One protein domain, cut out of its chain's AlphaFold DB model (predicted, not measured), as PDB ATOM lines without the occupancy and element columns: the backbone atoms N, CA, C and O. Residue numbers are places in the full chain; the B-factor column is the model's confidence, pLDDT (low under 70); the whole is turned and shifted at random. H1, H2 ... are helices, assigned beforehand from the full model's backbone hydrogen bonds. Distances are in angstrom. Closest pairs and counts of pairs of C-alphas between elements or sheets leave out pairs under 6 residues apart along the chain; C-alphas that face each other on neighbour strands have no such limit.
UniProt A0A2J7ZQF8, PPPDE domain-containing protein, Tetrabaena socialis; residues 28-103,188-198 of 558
ATOM      1  N   GLN A  28      -9.748 -73.554  -5.662       58.91
ATOM      2  CA  GLN A  28     -10.034 -72.222  -6.165       58.91
ATOM      3  C   GLN A  28     -10.633 -72.399  -7.560       58.91
ATOM      4  O   GLN A  28     -10.107 -73.199  -8.348       58.91
ATOM      5  N   PRO A  29     -11.774 -71.756  -7.858       82.56
ATOM      6  CA  PRO A  29     -12.394 -71.894  -9.159       82.56
ATOM      7  C   PRO A  29     -11.333 -71.616 -10.217       82.56
ATOM      8  O   PRO A  29     -10.641 -70.606 -10.132       82.56
ATOM      9  N   ARG A  30     -11.206 -72.484 -11.226       85.19
ATOM     10  CA  ARG A  30     -10.273 -72.314 -12.357       85.19
ATOM     11  C   ARG A  30     -10.310 -70.892 -12.950       85.19
ATOM     12  O   ARG A  30      -9.310 -70.408 -13.463       85.19
ATOM     13  N   ALA A  31     -11.448 -70.208 -12.816       83.56
ATOM     14  CA  ALA A  31     -11.636 -68.799 -13.144       83.56
ATOM     15  C   ALA A  31     -10.719 -67.823 -12.374       83.56
ATOM     16  O   ALA A  31     -10.213 -66.890 -12.986       83.56
ATOM     17  N   GLN A  32     -10.467 -68.025 -11.074       83.81
ATOM     18  CA  GLN A  32      -9.581 -67.164 -10.274       83.81
ATOM     19  C   GLN A  32      -8.124 -67.271 -10.728       83.81
ATOM     20  O   GLN A  32      -7.446 -66.256 -10.844       83.81
ATOM     21  N   VAL A  33      -7.660 -68.481 -11.057       85.62
ATOM     22  CA  VAL A  33      -6.297 -68.700 -11.573       85.62
ATOM     23  C   VAL A  33      -6.113 -68.016 -12.928       85.62
ATOM     24  O   VAL A  33      -5.127 -67.314 -13.131       85.62
ATOM     25  N   VAL A  34      -7.089 -68.149 -13.833       89.50
ATOM     26  CA  VAL A  34      -7.053 -67.469 -15.140       89.50
ATOM     27  C   VAL A  34      -7.087 -65.948 -14.971       89.50
ATOM     28  O   VAL A  34      -6.297 -65.256 -15.599       89.50
ATOM     29  N   ALA A  35      -7.938 -65.421 -14.088       86.06
ATOM     30  CA  ALA A  35      -7.993 -63.987 -13.812       86.06
ATOM     31  C   ALA A  35      -6.678 -63.457 -13.210       86.06
ATOM     32  O   ALA A  35      -6.222 -62.382 -13.596       86.06
ATOM     33  N   ALA A  36      -6.033 -64.218 -12.319       86.06
ATOM     34  CA  ALA A  36      -4.735 -63.851 -11.749       86.06
ATOM     35  C   ALA A  36      -3.656 -63.834 -12.826       86.06
ATOM     36  O   ALA A  36      -2.855 -62.907 -12.898       86.06
ATOM     37  N   GLN A  37      -3.673 -64.828 -13.710       89.06
ATOM     38  CA  GLN A  37      -2.726 -64.915 -14.805       89.06
ATOM     39  C   GLN A  37      -2.925 -63.805 -15.843       89.06
ATOM     40  O   GLN A  37      -1.933 -63.273 -16.330       89.06
ATOM     41  N   GLU A  38      -4.160 -63.407 -16.152       86.44
ATOM     42  CA  GLU A  38      -4.448 -62.263 -17.029       86.44
ATOM     43  C   GLU A  38      -3.997 -60.937 -16.399       86.44
ATOM     44  O   GLU A  38      -3.347 -60.139 -17.071       86.44
ATOM     45  N   LEU A  39      -4.248 -60.727 -15.100       85.38
ATOM     46  CA  LEU A  39      -3.758 -59.551 -14.370       85.38
ATOM     47  C   LEU A  39      -2.222 -59.476 -14.417       85.38
ATOM     48  O   LEU A  39      -1.655 -58.445 -14.782       85.38
ATOM     49  N   LEU A  40      -1.547 -60.588 -14.107       86.31
ATOM     50  CA  LEU A  40      -0.085 -60.680 -14.116       86.31
ATOM     51  C   LEU A  40       0.499 -60.554 -15.532       86.31
ATOM     52  O   LEU A  40       1.528 -59.914 -15.731       86.31
ATOM     53  N   SER A  41      -0.173 -61.107 -16.541       85.38
ATOM     54  CA  SER A  41       0.226 -60.951 -17.944       85.38
ATOM     55  C   SER A  41       0.008 -59.516 -18.432       85.38
ATOM     56  O   SER A  41       0.758 -59.032 -19.277       85.38
ATOM     57  N   GLY A  42      -0.990 -58.822 -17.880       80.56
ATOM     58  CA  GLY A  42      -1.237 -57.401 -18.091       80.56
ATOM     59  C   GLY A  42      -0.127 -56.512 -17.530       80.56
ATOM     60  O   GLY A  42       0.215 -55.527 -18.179       80.56
ATOM     61  N   LEU A  43       0.486 -56.873 -16.392       78.56
ATOM     62  CA  LEU A  43       1.660 -56.170 -15.839       78.56
ATOM     63  C   LEU A  43       2.862 -56.220 -16.783       78.56
ATOM     64  O   LEU A  43       3.584 -55.241 -16.931       78.56
ATOM     65  N   ALA A  44       3.073 -57.373 -17.420       70.81
ATOM     66  CA  ALA A  44       4.239 -57.618 -18.260       70.81
ATOM     67  C   ALA A  44       4.143 -56.969 -19.654       70.81
ATOM     68  O   ALA A  44       5.130 -56.943 -20.389       70.81
ATOM     69  N   ARG A  45       2.967 -56.464 -20.053       80.75
ATOM     70  CA  ARG A  45       2.786 -55.832 -21.366       80.75
ATOM     71  C   ARG A  45       3.112 -54.337 -21.305       80.75
ATOM     72  O   ARG A  45       2.560 -53.631 -20.458       80.75
ATOM     73  N   PRO A  46       3.922 -53.812 -22.243       83.56
ATOM     74  CA  PRO A  46       4.029 -52.373 -22.458       83.56
ATOM     75  C   PRO A  46       2.637 -51.756 -22.657       83.56
ATOM     76  O   PRO A  46       1.850 -52.254 -23.464       83.56
ATOM     77  N   GLY A  47       2.319 -50.707 -21.895       88.00
ATOM     78  CA  GLY A  47       0.998 -50.067 -21.918       88.00
ATOM     79  C   GLY A  47      -0.092 -50.806 -21.132       88.00
ATOM     80  O   GLY A  47      -1.256 -50.419 -21.197       88.00
ATOM     81  N   GLY A  48       0.255 -51.856 -20.383       92.75
ATOM     82  CA  GLY A  48      -0.650 -52.459 -19.412       92.75
ATOM     83  C   GLY A  48      -1.079 -51.460 -18.337       92.75
ATOM     84  O   GLY A  48      -0.342 -50.522 -18.017       92.75
ATOM     85  N   ARG A  49      -2.262 -51.679 -17.744       90.56
ATOM     86  CA  ARG A  49      -2.827 -50.804 -16.699       90.56
ATOM     87  C   ARG A  49      -1.862 -50.577 -15.542       90.56
ATOM     88  O   ARG A  49      -1.838 -49.489 -15.007       90.56
ATOM     89  N   PHE A  50      -1.055 -51.568 -15.191       93.81
ATOM     90  CA  PHE A  50      -0.067 -51.481 -14.115       93.81
ATOM     91  C   PHE A  50       1.375 -51.533 -14.643       93.81
ATOM     92  O   PHE A  50       2.281 -51.991 -13.955       93.81
ATOM     93  N   SER A  51       1.586 -51.099 -15.889       91.56
ATOM     94  CA  SER A  51       2.934 -50.883 -16.418       91.56
ATOM     95  C   SER A  51       3.589 -49.674 -15.746       91.56
ATOM     96  O   SER A  51       2.902 -48.784 -15.247       91.56
ATOM     97  N   GLU A  52       4.920 -49.610 -15.779       88.62
ATOM     98  CA  GLU A  52       5.682 -48.480 -15.233       88.62
ATOM     99  C   GLU A  52       5.223 -47.136 -15.822       88.62
ATOM    100  O   GLU A  52       4.992 -46.182 -15.087       88.62
ATOM    101  N   ALA A  53       4.978 -47.086 -17.135       90.12
ATOM    102  CA  ALA A  53       4.481 -45.890 -17.817       90.12
ATOM    103  C   ALA A  53       3.066 -45.472 -17.376       90.12
ATOM    104  O   ALA A  53       2.687 -44.315 -17.542       90.12
ATOM    105  N   ALA A  54       2.275 -46.405 -16.840       93.75
ATOM    106  CA  ALA A  54       0.946 -46.125 -16.315       93.75
ATOM    107  C   ALA A  54       0.969 -45.748 -14.825       93.75
ATOM    108  O   ALA A  54      -0.069 -45.337 -14.304       93.75
ATOM    109  N   TYR A  55       2.105 -45.891 -14.128       94.56
ATOM    110  CA  TYR A  55       2.193 -45.617 -12.698       94.56
ATOM    111  C   TYR A  55       1.866 -44.151 -12.404       94.56
ATOM    112  O   TYR A  55       2.476 -43.229 -12.943       94.56
ATOM    113  N   HIS A  56       0.915 -43.937 -11.499       94.69
ATOM    114  CA  HIS A  56       0.531 -42.612 -11.041       94.69
ATOM    115  C   HIS A  56       0.295 -42.643  -9.537       94.69
ATOM    116  O   HIS A  56      -0.560 -43.381  -9.046       94.69
ATOM    117  N   ILE A  57       1.025 -41.808  -8.793       94.12
ATOM    118  CA  ILE A  57       1.025 -41.839  -7.323       94.12
ATOM    119  C   ILE A  57      -0.373 -41.665  -6.715       94.12
ATOM    120  O   ILE A  57      -0.642 -42.204  -5.644       94.12
ATOM    121  N   LEU A  58      -1.279 -40.966  -7.405       94.19
ATOM    122  CA  LEU A  58      -2.615 -40.672  -6.887       94.19
ATOM    123  C   LEU A  58      -3.682 -41.678  -7.325       94.19
ATOM    124  O   LEU A  58      -4.592 -41.952  -6.552       94.19
ATOM    125  N   THR A  59      -3.578 -42.215  -8.541       94.38
ATOM    126  CA  THR A  59      -4.693 -42.915  -9.216       94.38
ATOM    127  C   THR A  59      -4.322 -44.294  -9.752       94.38
ATOM    128  O   THR A  59      -5.193 -45.023 -10.222       94.38
ATOM    129  N   ASN A  60      -3.039 -44.658  -9.720       95.38
ATOM    130  CA  ASN A  60      -2.559 -45.942 -10.205       95.38
ATOM    131  C   ASN A  60      -1.212 -46.308  -9.565       95.38
ATOM    132  O   ASN A  60      -0.161 -46.303 -10.205       95.38
ATOM    133  N   ASN A  61      -1.257 -46.557  -8.258       95.19
ATOM    134  CA  ASN A  61      -0.099 -46.864  -7.422       95.19
ATOM    135  C   ASN A  61      -0.155 -48.312  -6.888       95.19
ATOM    136  O   ASN A  61      -1.023 -49.101  -7.271       95.19
ATOM    137  N   CYS A  62       0.742 -48.660  -5.964       95.75
ATOM    138  CA  CYS A  62       0.791 -49.991  -5.356       95.75
ATOM    139  C   CYS A  62      -0.523 -50.424  -4.681       95.75
ATOM    140  O   CYS A  62      -0.874 -51.600  -4.755       95.75
ATOM    141  N   ASN A  63      -1.288 -49.503  -4.085       96.12
ATOM    142  CA  ASN A  63      -2.560 -49.830  -3.435       96.12
ATOM    143  C   ASN A  63      -3.612 -50.257  -4.466       96.12
ATOM    144  O   ASN A  63      -4.337 -51.223  -4.237       96.12
ATOM    145  N   HIS A  64      -3.653 -49.590  -5.622       95.50
ATOM    146  CA  HIS A  64      -4.568 -49.930  -6.717       95.50
ATOM    147  C   HIS A  64      -4.246 -51.315  -7.289       95.50
ATOM    148  O   HIS A  64      -5.144 -52.130  -7.503       95.50
ATOM    149  N   PHE A  65      -2.954 -51.609  -7.456       95.94
ATOM    150  CA  PHE A  65      -2.498 -52.927  -7.883       95.94
ATOM    151  C   PHE A  65      -2.872 -54.021  -6.876       95.94
ATOM    152  O   PHE A  65      -3.464 -55.037  -7.244       95.94
ATOM    153  N   ALA A  66      -2.582 -53.794  -5.593       95.94
ATOM    154  CA  ALA A  66      -2.906 -54.732  -4.528       95.94
ATOM    155  C   ALA A  66      -4.418 -54.986  -4.429       95.94
ATOM    156  O   ALA A  66      -4.822 -56.122  -4.194       95.94
ATOM    157  N   ALA A  67      -5.254 -53.963  -4.637       96.06
ATOM    158  CA  ALA A  67      -6.710 -54.097  -4.625       96.06
ATOM    159  C   ALA A  67      -7.227 -55.005  -5.739       96.06
ATOM    160  O   ALA A  67      -8.055 -55.875  -5.473       96.06
ATOM    161  N   GLU A  68      -6.714 -54.860  -6.960       95.00
ATOM    162  CA  GLU A  68      -7.097 -55.748  -8.060       95.00
ATOM    163  C   GLU A  68      -6.585 -57.166  -7.856       95.00
ATOM    164  O   GLU A  68      -7.329 -58.127  -8.055       95.00
ATOM    165  N   LEU A  69      -5.350 -57.314  -7.376       94.06
ATOM    166  CA  LEU A  69      -4.803 -58.625  -7.058       94.06
ATOM    167  C   LEU A  69      -5.608 -59.315  -5.945       94.06
ATOM    168  O   LEU A  69      -5.941 -60.494  -6.065       94.06
ATOM    169  N   ALA A  70      -5.980 -58.590  -4.888       94.69
ATOM    170  CA  ALA A  70      -6.811 -59.109  -3.805       94.69
ATOM    171  C   ALA A  70      -8.208 -59.504  -4.298       94.69
ATOM    172  O   ALA A  70      -8.679 -60.595  -3.961       94.69
ATOM    173  N   ALA A  71      -8.833 -58.682  -5.146       94.50
ATOM    174  CA  ALA A  71     -10.138 -58.972  -5.733       94.50
ATOM    175  C   ALA A  71     -10.101 -60.252  -6.572       94.50
ATOM    176  O   ALA A  71     -10.996 -61.089  -6.477       94.50
ATOM    177  N   VAL A  72      -9.032 -60.454  -7.337       93.50
ATOM    178  CA  VAL A  72      -8.854 -61.651  -8.157       93.50
ATOM    179  C   VAL A  72      -8.594 -62.901  -7.308       93.50
ATOM    180  O   VAL A  72      -9.222 -63.939  -7.527       93.50
ATOM    181  N   LEU A  73      -7.692 -62.813  -6.327       92.38
ATOM    182  CA  LEU A  73      -7.270 -63.968  -5.527       92.38
ATOM    183  C   LEU A  73      -8.304 -64.385  -4.481       92.38
ATOM    184  O   LEU A  73      -8.430 -65.568  -4.169       92.38
ATOM    185  N   THR A  74      -9.018 -63.420  -3.906       95.00
ATOM    186  CA  THR A  74      -9.881 -63.652  -2.738       95.00
ATOM    187  C   THR A  74     -11.346 -63.324  -2.993       95.00
ATOM    188  O   THR A  74     -12.201 -63.738  -2.212       95.00
ATOM    189  N   GLY A  75     -11.665 -62.592  -4.065       94.81
ATOM    190  CA  GLY A  75     -12.984 -61.982  -4.255       94.81
ATOM    191  C   GLY A  75     -13.254 -60.789  -3.328       94.81
ATOM    192  O   GLY A  75     -14.330 -60.203  -3.405       94.81
ATOM    193  N   GLY A  76     -12.313 -60.442  -2.443       94.06
ATOM    194  CA  GLY A  76     -12.411 -59.328  -1.504       94.06
ATOM    195  C   GLY A  76     -11.714 -58.070  -2.016       94.06
ATOM    196  O   GLY A  76     -10.708 -58.147  -2.716       94.06
ATOM    197  N   ALA A  77     -12.239 -56.905  -1.643       95.56
ATOM    198  CA  ALA A  77     -11.604 -55.618  -1.907       95.56
ATOM    199  C   ALA A  77     -10.644 -55.234  -0.770       95.56
ATOM    200  O   ALA A  77     -10.830 -55.647   0.380       95.56
ATOM    201  N   LEU A  78      -9.636 -54.415  -1.083       95.31
ATOM    202  CA  LEU A  78      -8.886 -53.713  -0.044       95.31
ATOM    203  C   LEU A  78      -9.802 -52.697   0.664       95.31
ATOM    204  O   LEU A  78     -10.703 -52.155   0.025       95.31
ATOM    205  N   PRO A  79      -9.572 -52.412   1.958       97.19
ATOM    206  CA  PRO A  79     -10.250 -51.327   2.658       97.19
ATOM    207  C   PRO A  79     -10.133 -49.976   1.931       97.19
ATOM    208  O   PRO A  79      -9.056 -49.600   1.456       97.19
ATOM    209  N   ASP A  80     -11.243 -49.235   1.881       96.38
ATOM    210  CA  ASP A  80     -11.346 -47.957   1.165       96.38
ATOM    211  C   ASP A  80     -10.375 -46.891   1.691       96.38
ATOM    212  O   ASP A  80      -9.938 -46.032   0.935       96.38
ATOM    213  N   ASP A  81     -10.010 -46.928   2.972       95.56
ATOM    214  CA  ASP A  81      -9.054 -45.997   3.581       95.56
ATOM    215  C   ASP A  81      -7.621 -46.184   3.060       95.56
ATOM    216  O   ASP A  81      -6.853 -45.224   3.016       95.56
ATOM    217  N   ILE A  82      -7.274 -47.389   2.596       95.88
ATOM    218  CA  ILE A  82      -5.982 -47.672   1.957       95.88
ATOM    219  C   ILE A  82      -6.005 -47.222   0.493       95.88
ATOM    220  O   ILE A  82      -5.054 -46.599   0.014       95.88
ATOM    221  N   LEU A  83      -7.096 -47.507  -0.222       95.62
ATOM    222  CA  LEU A  83      -7.245 -47.118  -1.626       95.62
ATOM    223  C   LEU A  83      -7.340 -45.600  -1.800       95.62
ATOM    224  O   LEU A  83      -6.689 -45.042  -2.677       95.62
ATOM    225  N   ASN A  84      -8.083 -44.931  -0.919       95.62
ATOM    226  CA  ASN A  84      -8.310 -43.488  -0.970       95.62
ATOM    227  C   ASN A  84      -7.265 -42.683  -0.190       95.62
ATOM    228  O   ASN A  84      -7.449 -41.485   0.011       95.62
ATOM    229  N   GLN A  85      -6.166 -43.299   0.255       95.69
ATOM    230  CA  GLN A  85      -5.137 -42.596   1.022       95.69
ATOM    231  C   GLN A  85      -4.581 -41.384   0.258       95.69
ATOM    232  O   GLN A  85      -4.388 -40.326   0.852       95.69
ATOM    233  N   SER A  86      -4.371 -41.504  -1.056       94.06
ATOM    234  CA  SER A  86      -3.943 -40.388  -1.908       94.06
ATOM    235  C   SER A  86      -4.968 -39.253  -1.920       94.06
ATOM    236  O   SER A  86      -4.593 -38.094  -1.768       94.06
ATOM    237  N   GLN A  87      -6.256 -39.578  -2.030       93.94
ATOM    238  CA  GLN A  87      -7.328 -38.585  -2.012       93.94
ATOM    239  C   GLN A  87      -7.442 -37.898  -0.648       93.94
ATOM    240  O   GLN A  87      -7.544 -36.680  -0.591       93.94
ATOM    241  N   LEU A  88      -7.313 -38.642   0.455       93.38
ATOM    242  CA  LEU A  88      -7.296 -38.070   1.805       93.38
ATOM    243  C   LEU A  88      -6.140 -37.080   2.005       93.38
ATOM    244  O   LEU A  88      -6.285 -36.100   2.732       93.38
ATOM    245  N   TRP A  89      -4.998 -37.318   1.354       92.38
ATOM    246  CA  TRP A  89      -3.887 -36.369   1.324       92.38
ATOM    247  C   TRP A  89      -4.204 -35.129   0.485       92.38
ATOM    248  O   TRP A  89      -3.915 -34.019   0.934       92.38
ATOM    249  N   LEU A  90      -4.815 -35.303  -0.692       90.75
ATOM    250  CA  LEU A  90      -5.237 -34.198  -1.561       90.75
ATOM    251  C   LEU A  90      -6.286 -33.299  -0.902       90.75
ATOM    252  O   LEU A  90      -6.207 -32.079  -1.015       90.75
ATOM    253  N   ASP A  91      -7.217 -33.903  -0.172       93.56
ATOM    254  CA  ASP A  91      -8.278 -33.205   0.554       93.56
ATOM    255  C   ASP A  91      -7.778 -32.604   1.878       93.56
ATOM    256  O   ASP A  91      -8.503 -31.868   2.552       93.56
ATOM    257  N   SER A  92      -6.540 -32.915   2.286       94.56
ATOM    258  CA  SER A  92      -6.002 -32.418   3.545       94.56
ATOM    259  C   SER A  92      -5.705 -30.912   3.458       94.56
ATOM    260  O   SER A  92      -5.007 -30.460   2.542       94.56
ATOM    261  N   PRO A  93      -6.129 -30.115   4.457       91.88
ATOM    262  CA  PRO A  93      -5.726 -28.713   4.562       91.88
ATOM    263  C   PRO A  93      -4.203 -28.541   4.604       91.88
ATOM    264  O   PRO A  93      -3.684 -27.535   4.140       91.88
ATOM    265  N   LEU A  94      -3.481 -29.550   5.109       91.31
ATOM    266  CA  LEU A  94      -2.022 -29.557   5.165       91.31
ATOM    267  C   LEU A  94      -1.391 -29.489   3.769       91.31
ATOM    268  O   LEU A  94      -0.438 -28.737   3.571       91.31
ATOM    269  N   LEU A  95      -1.911 -30.247   2.798       88.50
ATOM    270  CA  LEU A  95      -1.402 -30.176   1.431       88.50
ATOM    271  C   LEU A  95      -1.735 -28.827   0.792       88.50
ATOM    272  O   LEU A  95      -0.875 -28.237   0.142       88.50
ATOM    273  N   ALA A  96      -2.943 -28.305   1.023       86.81
ATOM    274  CA  ALA A  96      -3.313 -26.969   0.565       86.81
ATOM    275  C   ALA A  96      -2.372 -25.894   1.141       86.81
ATOM    276  O   ALA A  96      -1.908 -25.028   0.403       86.81
ATOM    277  N   GLU A  97      -2.014 -25.984   2.425       90.31
ATOM    278  CA  GLU A  97      -1.038 -25.094   3.060       90.31
ATOM    279  C   GLU A  97       0.378 -25.258   2.494       90.31
ATOM    280  O   GLU A  97       1.056 -24.255   2.281       90.31
ATOM    281  N   LEU A  98       0.830 -26.488   2.218       87.19
ATOM    282  CA  LEU A  98       2.135 -26.752   1.598       87.19
ATOM    283  C   LEU A  98       2.218 -26.196   0.171       87.19
ATOM    284  O   LEU A  98       3.241 -25.623  -0.205       87.19
ATOM    285  N   LEU A  99       1.139 -26.316  -0.605       84.56
ATOM    286  CA  LEU A  99       1.041 -25.727  -1.942       84.56
ATOM    287  C   LEU A  99       0.998 -24.193  -1.873       84.56
ATOM    288  O   LEU A  99       1.699 -23.527  -2.633       84.56
ATOM    289  N   LEU A 100       0.245 -23.619  -0.925       85.88
ATOM    290  CA  LEU A 100       0.143 -22.167  -0.722       85.88
ATOM    291  C   LEU A 100       1.433 -21.534  -0.188       85.88
ATOM    292  O   LEU A 100       1.728 -20.388  -0.521       85.88
ATOM    293  N   ARG A 101       2.231 -22.256   0.608       87.31
ATOM    294  CA  ARG A 101       3.533 -21.780   1.112       87.31
ATOM    295  C   ARG A 101       4.646 -21.768   0.064       87.31
ATOM    296  O   ARG A 101       5.786 -21.476   0.416       87.31
ATOM    297  N   GLY A 102       4.330 -22.040  -1.201       71.75
ATOM    298  CA  GLY A 102       5.323 -22.087  -2.264       71.75
ATOM    299  C   GLY A 102       6.203 -23.319  -2.126       71.75
ATOM    300  O   GLY A 102       7.428 -23.202  -2.139       71.75
ATOM    301  N   GLY A 103       5.573 -24.493  -1.967       64.12
ATOM    302  CA  GLY A 103       6.261 -25.777  -2.076       64.12
ATOM    303  C   GLY A 103       7.242 -25.746  -3.255       64.12
ATOM    304  O   GLY A 103       6.917 -25.154  -4.289       64.12
ATOM    305  N   PHE A 188      -1.431 -46.343  11.267       32.22
ATOM    306  CA  PHE A 188      -0.168 -46.000  10.603       32.22
ATOM    307  C   PHE A 188       0.748 -47.217  10.418       32.22
ATOM    308  O   PHE A 188       1.531 -47.266   9.469       32.22
ATOM    309  N   SER A 189       0.632 -48.237  11.276       32.91
ATOM    310  CA  SER A 189       1.474 -49.433  11.181       32.91
ATOM    311  C   SER A 189       1.091 -50.338  10.004       32.91
ATOM    312  O   SER A 189       1.966 -50.998   9.445       32.91
ATOM    313  N   ALA A 190      -0.188 -50.369   9.609       30.70
ATOM    314  CA  ALA A 190      -0.644 -51.153   8.459       30.70
ATOM    315  C   ALA A 190      -0.337 -50.456   7.122       30.70
ATOM    316  O   ALA A 190       0.039 -51.124   6.158       30.70
ATOM    317  N   SER A 191      -0.415 -49.119   7.066       33.81
ATOM    318  CA  SER A 191      -0.130 -48.372   5.833       33.81
ATOM    319  C   SER A 191       1.362 -48.356   5.478       33.81
ATOM    320  O   SER A 191       1.702 -48.413   4.303       33.81
ATOM    321  N   ILE A 192       2.265 -48.343   6.472       39.41
ATOM    322  CA  ILE A 192       3.728 -48.379   6.251       39.41
ATOM    323  C   ILE A 192       4.192 -49.726   5.666       39.41
ATOM    324  O   ILE A 192       5.138 -49.771   4.878       39.41
ATOM    325  N   MET A 193       3.519 -50.832   6.008       33.94
ATOM    326  CA  MET A 193       3.824 -52.137   5.405       33.94
ATOM    327  C   MET A 193       3.419 -52.217   3.925       33.94
ATOM    328  O   MET A 193       4.022 -52.985   3.179       33.94
ATOM    329  N   LEU A 194       2.438 -51.423   3.484       36.53
ATOM    330  CA  LEU A 194       1.892 -51.470   2.122       36.53
ATOM    331  C   LEU A 194       2.536 -50.470   1.149       36.53
ATOM    332  O   LEU A 194       2.376 -50.617  -0.059       36.53
ATOM    333  N   THR A 195       3.333 -49.510   1.623       39.03
ATOM    334  CA  THR A 195       4.102 -48.606   0.746       39.03
ATOM    335  C   THR A 195       5.396 -49.224   0.204       39.03
ATOM    336  O   THR A 195       6.002 -48.670  -0.705       39.03
ATOM    337  N   HIS A 196       5.805 -50.400   0.689       42.75
ATOM    338  CA  HIS A 196       7.059 -51.060   0.306       42.75
ATOM    339  C   HIS A 196       6.908 -52.108  -0.815       42.75
ATOM    340  O   HIS A 196       7.622 -53.111  -0.839       42.75
ATOM    341  N   TRP A 197       6.002 -51.907  -1.773       42.66
ATOM    342  CA  TRP A 197       5.827 -52.837  -2.904       42.66
ATOM    343  C   TRP A 197       6.964 -52.806  -3.948       42.66
ATOM    344  O   TRP A 197       6.855 -53.445  -4.988       42.66
ATOM    345  N   GLY A 198       8.104 -52.174  -3.647       38.41
ATOM    346  CA  GLY A 198       9.380 -52.446  -4.326       38.41
ATOM    347  C   GLY A 198      10.060 -53.759  -3.890       38.41
ATOM    348  O   GLY A 198      11.199 -54.010  -4.264       38.41
TER     349      GLY A 198
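What this domain is: This is residues 28 to 103 and 188 to 198 of the 558 residues of the protein "PPPDE domain-containing protein" of Tetrabaena socialis (UniProt A0A2J7ZQF8). A helical hairpin of H1 and H2 with a long loop, residues 44 to 61, makes one end of an elongated, loose model; from H2 the chain goes on through the short helices H3, H4 and H5 as an arm towards the other end, where residues 96 to 102 stick out free. H6, a separate piece beyond a cut, sits off to one side near H2 and H3. The printed part has 87 residues with six named helices, H1 to H6 in order along the chain, and no named strand; the class is all helix. The radius of gyration of the C-alphas is 15.7 A, and the C-alphas span 53 by 29 by 19 A.

How they stand to each other: H1, residues 30 to 43, is the longest helix. It touches H2, residues 62 to 74, which meets it with residues 69 to 73 alone; the closest C-alphas are those of Ala 36 and Val 72, 5.9 A apart. The two helices form a hairpin, opposite ways at a shallow tilt of 19 degrees. With residues 63 to 67 alone, H2 touches H3, residues 80 to 83; their closest C-alphas, of Asn 63 and Leu 83, are 5.7 A apart. H3 and H4, residues 85 to 90, meet only through their link. H4 and H5, residues 93 to 100, are close but not clearly touching, with the closest C-alphas, of Trp 89 and Leu 95, 6.7 A apart; they run the same way at a steep tilt of 49 degrees. H6, residues 188 to 194, is close to H2 but not clearly touching, about perpendicular at 77 degrees, with the closest C-alphas, of Asn 63 and Leu 194, 7.3 A apart. H1 is apart from H3, H4, H5 and H6. In H1, H2, H4 and H5 every O i to N i+4 pair is within hydrogen-bond range; H6 has 1 of 3, beside 2 of 4 O i to N i+3 pairs, and H3 is too short for an O i to N i+4 pair.

Where its parts are: H1 begins at C-alpha 30, (-10.273, -72.314, -12.357), and is 20.4 A long from first to last C-alpha. H2 begins at C-alpha 62, (0.791, -49.991, -5.356), and measures 17.5 A. H3 measures 5.0 A, H4 8.8 A, and H5 and H6 10.3 A each. H6 ends at C-alpha 194, (1.892, -51.470, 2.122).

The domain as a whole: The two C-alphas farthest apart, of Arg 30 and Arg 101, are 54.1 A apart. Residues 104 to 187 are not printed, and C-alphas 103 and 188 are 24.7 A apart across this cut. The link from H1 to H2 is long. The mean pLDDT of the printed part is 83.1; residues 28, 103 and 188 to 198 are under 70.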